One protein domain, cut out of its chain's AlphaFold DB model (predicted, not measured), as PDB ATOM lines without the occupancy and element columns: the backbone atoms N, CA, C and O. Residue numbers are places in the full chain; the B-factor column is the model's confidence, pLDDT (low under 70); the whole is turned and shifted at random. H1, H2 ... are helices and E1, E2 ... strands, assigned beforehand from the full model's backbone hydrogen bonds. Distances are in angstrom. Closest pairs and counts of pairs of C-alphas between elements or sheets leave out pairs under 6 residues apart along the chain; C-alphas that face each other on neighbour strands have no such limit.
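This is residues 59 to 100 of the 255 residues of an uncharacterized protein of Nocardia alba (UniProt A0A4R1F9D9). A small sheet of three very short strands, E3, E2 and E4, lies between a loop that folds back on E1, residues 59 to 68, and a short helix, H1, that follows E4 and only grazes the sheet. The loop and the helix lie toward opposite ends of the longest axis. The printed part has 42 residues, in the order E1, E2, E3, E4, H1; the sheet order is E3, E2, E4, antiparallel. The class is mixed, helices and strands, with under half of the residues in named elements. It is only just compact, close to loose, with a radius of gyration of the C-alphas of 10.7 A and spans of 30 by 24 by 16 A.

Start at residues 59 to 60, which pair antiparallel with residues 66 to 67 of E1, residues 66 to 68. E1 pairs with no named strand and runs on into E2, residues 70 to 72, at 55 degrees. E2 and E3, residues 80 to 82, form a hairpin, antiparallel at 127 degrees; N 82 and O 70 are 2.8 A apart, within hydrogen-bond range. On the other side of E2 is E4, residues 89 to 91, antiparallel at 154 degrees, with N 71 and O 90 within hydrogen-bond range at 2.9 A. H1, residues 92 to 99, only grazes the sheet with its residues 92 to 95; its closest C-alphas to E2 are those of Ala 92 and Gly 70, 4.7 A apart. In H1 every O i to N i+4 pair is within hydrogen-bond range. E1 and E3 are apart.

Find C-alpha 66 at (17.143, -36.706, 35.545), where E1 begins; it is 6.5 A long. E2 measures 6.7 A, E3 6.5 A and E4 6.6 A. H1 runs 10.6 A, from C-alpha 92 at (28.513, -41.941, 41.088) to C-alpha 99 at (36.184, -48.899, 43.372).

The two C-alphas farthest apart are those of Thr 63 and Ala 100, 32.4 A. The printed part has no cut and no long link. Look for low model confidence, pLDDT under 70, at residues 59 to 68 and 78 to 80.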
ATOM      1  N   GLY A  59      18.908 -39.839  39.773       49.25
ATOM      2  CA  GLY A  59      17.787 -39.566  40.667       49.25
ATOM      3  C   GLY A  59      16.919 -38.450  40.116       49.25
ATOM      4  O   GLY A  59      17.329 -37.673  39.249       49.25
ATOM      5  N   TYR A  60      15.690 -38.395  40.615       40.22
ATOM      6  CA  TYR A  60      14.717 -37.381  40.234       40.22
ATOM      7  C   TYR A  60      14.811 -36.186  41.185       40.22
ATOM      8  O   TYR A  60      14.674 -36.335  42.398       40.22
ATOM      9  N   ASN A  61      14.995 -34.983  40.640       44.28
ATOM     10  CA  ASN A  61      14.700 -33.751  41.374       44.28
ATOM     11  C   ASN A  61      13.171 -33.521  41.404       44.28
ATOM     12  O   ASN A  61      12.443 -34.016  40.542       44.28
ATOM     13  N   ARG A  62      12.688 -32.692  42.339       45.75
ATOM     14  CA  ARG A  62      11.307 -32.182  42.485       45.75
ATOM     15  C   ARG A  62      10.697 -31.615  41.186       45.75
ATOM     16  O   ARG A  62       9.491 -31.407  41.129       45.75
ATOM     17  N   THR A  63      11.518 -31.366  40.164       51.91
ATOM     18  CA  THR A  63      11.165 -30.848  38.832       51.91
ATOM     19  C   THR A  63      11.272 -31.876  37.689       51.91
ATOM     20  O   THR A  63      11.260 -31.478  36.529       51.91
ATOM     21  N   ASN A  64      11.355 -33.187  37.964       49.25
ATOM     22  CA  ASN A  64      11.420 -34.272  36.959       49.25
ATOM     23  C   ASN A  64      12.635 -34.256  36.008       49.25
ATOM     24  O   ASN A  64      12.657 -34.980  35.012       49.25
ATOM     25  N   ILE A  65      13.680 -33.489  36.317       54.66
ATOM     26  CA  ILE A  65      14.945 -33.554  35.579       54.66
ATOM     27  C   ILE A  65      15.744 -34.746  36.120       54.66
ATOM     28  O   ILE A  65      15.951 -34.852  37.330       54.66
ATOM     29  N   ARG A  66      16.176 -35.647  35.225       55.91
ATOM     30  CA  ARG A  66      17.143 -36.706  35.545       55.91
ATOM     31  C   ARG A  66      18.497 -36.049  35.786       55.91
ATOM     32  O   ARG A  66      19.159 -35.664  34.825       55.91
ATOM     33  N   THR A  67      18.911 -35.926  37.042       56.41
ATOM     34  CA  THR A  67      20.280 -35.511  37.366       56.41
ATOM     35  C   THR A  67      21.088 -36.756  37.712       56.41
ATOM     36  O   THR A  67      20.593 -37.585  38.488       56.41
ATOM     37  N   PRO A  68      22.292 -36.945  37.141       59.81
ATOM     38  CA  PRO A  68      23.156 -38.026  37.585       59.81
ATOM     39  C   PRO A  68      23.457 -37.821  39.074       59.81
ATOM     40  O   PRO A  68      23.762 -36.709  39.510       59.81
ATOM     41  N   ALA A  69      23.294 -38.882  39.857       71.06
ATOM     42  CA  ALA A  69      23.735 -38.950  41.236       71.06
ATOM     43  C   ALA A  69      25.241 -38.703  41.260       71.06
ATOM     44  O   ALA A  69      25.985 -39.293  40.470       71.06
ATOM     45  N   GLY A  70      25.683 -37.860  42.177       77.19
ATOM     46  CA  GLY A  70      27.093 -37.723  42.490       77.19
ATOM     47  C   GLY A  70      27.339 -37.871  43.979       77.19
ATOM     48  O   GLY A  70      26.398 -38.001  44.761       77.19
ATOM     49  N   PHE A  71      28.605 -37.841  44.366       80.25
ATOM     50  CA  PHE A  71      29.025 -37.765  45.758       80.25
ATOM     51  C   PHE A  71      29.814 -36.487  45.977       80.25
ATOM     52  O   PHE A  71      30.741 -36.216  45.213       80.25
ATOM     53  N   ASP A  72      29.454 -35.720  47.001       81.06
ATOM     54  CA  ASP A  72      30.273 -34.593  47.440       81.06
ATOM     55  C   ASP A  72      31.447 -35.136  48.259       81.06
ATOM     56  O   ASP A  72      31.253 -35.731  49.320       81.06
ATOM     57  N   VAL A  73      32.668 -34.978  47.747       83.06
ATOM     58  CA  VAL A  73      33.881 -35.466  48.421       83.06
ATOM     59  C   VAL A  73      34.331 -34.544  49.559       83.06
ATOM     60  O   VAL A  73      35.247 -34.896  50.300       83.06
ATOM     61  N   CYS A  74      33.708 -33.370  49.695       83.81
ATOM     62  CA  CYS A  74      33.999 -32.385  50.733       83.81
ATOM     63  C   CYS A  74      32.897 -32.286  51.802       83.81
ATOM     64  O   CYS A  74      32.964 -31.379  52.636       83.81
ATOM     65  N   ASP A  75      31.897 -33.175  51.804       81.31
ATOM     66  CA  ASP A  75      30.880 -33.167  52.859       81.31
ATOM     67  C   ASP A  75      31.524 -33.524  54.218       81.31
ATOM     68  O   ASP A  75      32.298 -34.482  54.317       81.31
ATOM     69  N   PRO A  76      31.245 -32.758  55.290       76.56
ATOM     70  CA  PRO A  76      31.873 -32.956  56.598       76.56
ATOM     71  C   PRO A  76      31.543 -34.309  57.244       76.56
ATOM     72  O   PRO A  76      32.222 -34.720  58.185       76.56
ATOM     73  N   SER A  77      30.518 -35.006  56.752       74.38
ATOM     74  CA  SER A  77      30.110 -36.335  57.211       74.38
ATOM     75  C   SER A  77      30.756 -37.466  56.396       74.38
ATOM     76  O   SER A  77      30.486 -38.638  56.667       74.38
ATOM     77  N   GLY A  78      31.595 -37.143  55.403       68.75
ATOM     78  CA  GLY A  78      32.245 -38.094  54.497       68.75
ATOM     79  C   GLY A  78      31.620 -38.112  53.099       68.75
ATOM     80  O   GLY A  78      31.201 -37.089  52.583       68.75
ATOM     81  N   LEU A  79      31.567 -39.278  52.446       68.62
ATOM     82  CA  LEU A  79      30.968 -39.409  51.108       68.62
ATOM     83  C   LEU A  79      29.433 -39.385  51.194       68.62
ATOM     84  O   LEU A  79      28.821 -40.393  51.552       68.62
ATOM     85  N   PHE A  80      28.811 -38.259  50.828       66.56
ATOM     86  CA  PHE A  80      27.352 -38.093  50.843       66.56
ATOM     87  C   PHE A  80      26.762 -37.977  49.423       66.56
ATOM     88  O   PHE A  80      27.321 -37.259  48.589       66.56
ATOM     89  N   PRO A  81      25.639 -38.659  49.109       71.19
ATOM     90  CA  PRO A  81      25.016 -38.571  47.793       71.19
ATOM     91  C   PRO A  81      24.351 -37.207  47.570       71.19
ATOM     92  O   PRO A  81      23.562 -36.732  48.387       71.19
ATOM     93  N   VAL A  82      24.606 -36.605  46.411       71.56
ATOM     94  CA  VAL A  82      24.053 -35.311  46.004       71.56
ATOM     95  C   VAL A  82      23.399 -35.385  44.626       71.56
ATOM     96  O   VAL A  82      23.820 -36.123  43.735       71.56
ATOM     97  N   TRP A  83      22.350 -34.580  44.444       74.88
ATOM     98  CA  TRP A  83      21.545 -34.514  43.212       74.88
ATOM     99  C   TRP A  83      21.743 -33.215  42.427       74.88
ATOM    100  O   TRP A  83      21.050 -32.956  41.442       74.88
ATOM    101  N   LYS A  84      22.669 -32.374  42.892       75.25
ATOM    102  CA  LYS A  84      23.085 -31.133  42.250       75.25
ATOM    103  C   LYS A  84      24.604 -31.153  42.177       75.25
ATOM    104  O   LYS A  84      25.253 -31.163  43.214       75.25
ATOM    105  N   GLY A  85      25.141 -31.153  40.961       73.69
ATOM    106  CA  GLY A  85      26.582 -31.089  40.760       73.69
ATOM    107  C   GLY A  85      27.171 -29.788  41.304       73.69
ATOM    108  O   GLY A  85      26.600 -28.706  41.133       73.69
ATOM    109  N   SER A  86      28.326 -29.917  41.940       81.69
ATOM    110  CA  SER A  86      29.236 -28.844  42.336       81.69
ATOM    111  C   SER A  86      30.644 -29.164  41.822       81.69
ATOM    112  O   SER A  86      30.894 -30.249  41.296       81.69
ATOM    113  N   SER A  87      31.598 -28.255  42.027       87.44
ATOM    114  CA  SER A  87      33.023 -28.523  41.787       87.44
ATOM    115  C   SER A  87      33.617 -29.600  42.709       87.44
ATOM    116  O   SER A  87      34.738 -30.036  42.474       87.44
ATOM    117  N   THR A  88      32.895 -30.007  43.756       86.50
ATOM    118  CA  THR A  88      33.292 -31.043  44.725       86.50
ATOM    119  C   THR A  88      32.531 -32.355  44.521       86.50
ATOM    120  O   THR A  88      32.702 -33.300  45.283       86.50
ATOM    121  N   THR A  89      31.683 -32.436  43.492       84.00
ATOM    122  CA  THR A  89      30.881 -33.627  43.209       84.00
ATOM    123  C   THR A  89      31.575 -34.536  42.195       84.00
ATOM    124  O   THR A  89      31.885 -34.089  41.091       84.00
ATOM    125  N   ILE A  90      31.737 -35.825  42.514       81.44
ATOM    126  CA  ILE A  90      32.120 -36.866  41.546       81.44
ATOM    127  C   ILE A  90      30.879 -37.641  41.074       81.44
ATOM    128  O   ILE A  90      30.051 -38.002  41.915       81.44
ATOM    129  N   PRO A  91      30.712 -37.913  39.764       83.12
ATOM    130  CA  PRO A  91      29.656 -38.798  39.281       83.12
ATOM    131  C   PRO A  91      29.723 -40.165  39.958       83.12
ATOM    132  O   PRO A  91      30.805 -40.728  40.148       83.12
ATOM    133  N   ALA A  92      28.564 -40.690  40.354       75.69
ATOM    134  CA  ALA A  92      28.513 -41.941  41.088       75.69
ATOM    135  C   ALA A  92      29.111 -43.093  40.270       75.69
ATOM    136  O   ALA A  92      29.943 -43.807  40.811       75.69
ATOM    137  N   ASP A  93      28.759 -43.232  38.989       72.56
ATOM    138  CA  ASP A  93      29.304 -44.226  38.049       72.56
ATOM    139  C   ASP A  93      30.839 -44.229  37.982       72.56
ATOM    140  O   ASP A  93      31.443 -45.287  38.149       72.56
ATOM    141  N   LEU A  94      31.468 -43.058  37.860       80.06
ATOM    142  CA  LEU A  94      32.927 -42.928  37.865       80.06
ATOM    143  C   LEU A  94      33.545 -43.438  39.176       80.06
ATOM    144  O   LEU A  94      34.546 -44.155  39.162       80.06
ATOM    145  N   LEU A  95      32.931 -43.101  40.315       78.12
ATOM    146  CA  LEU A  95      33.353 -43.622  41.613       78.12
ATOM    147  C   LEU A  95      33.158 -45.148  41.698       78.12
ATOM    148  O   LEU A  95      33.991 -45.838  42.285       78.12
ATOM    149  N   LEU A  96      32.093 -45.694  41.096       74.19
ATOM    150  CA  LEU A  96      31.829 -47.139  41.089       74.19
ATOM    151  C   LEU A  96      32.908 -47.897  40.321       74.19
ATOM    152  O   LEU A  96      33.395 -48.919  40.804       74.19
ATOM    153  N   ASP A  97      33.277 -47.388  39.149       78.50
ATOM    154  CA  ASP A  97      34.300 -47.987  38.295       78.50
ATOM    155  C   ASP A  97      35.681 -47.900  38.954       78.50
ATOM    156  O   ASP A  97      36.442 -48.869  38.948       78.50
ATOM    157  N   ALA A  98      35.976 -46.782  39.625       82.19
ATOM    158  CA  ALA A  98      37.194 -46.624  40.409       82.19
ATOM    159  C   ALA A  98      37.278 -47.621  41.579       82.19
ATOM    160  O   ALA A  98      38.353 -48.122  41.887       82.19
ATOM    161  N   LEU A  99      36.170 -47.973  42.230       77.06
ATOM    162  CA  LEU A  99      36.184 -48.899  43.372       77.06
ATOM    163  C   LEU A  99      36.028 -50.373  42.969       77.06
ATOM    164  O   LEU A  99      36.139 -51.263  43.819       77.06
ATOM    165  N   ALA A 100      35.769 -50.647  41.689       77.38
ATOM    166  CA  ALA A 100      35.615 -51.998  41.178       77.38
ATOM    167  C   ALA A 100      36.881 -52.834  41.416       77.38
ATOM    168  O   ALA A 100      38.013 -52.366  41.293       77.38
TER     169      ALA A 100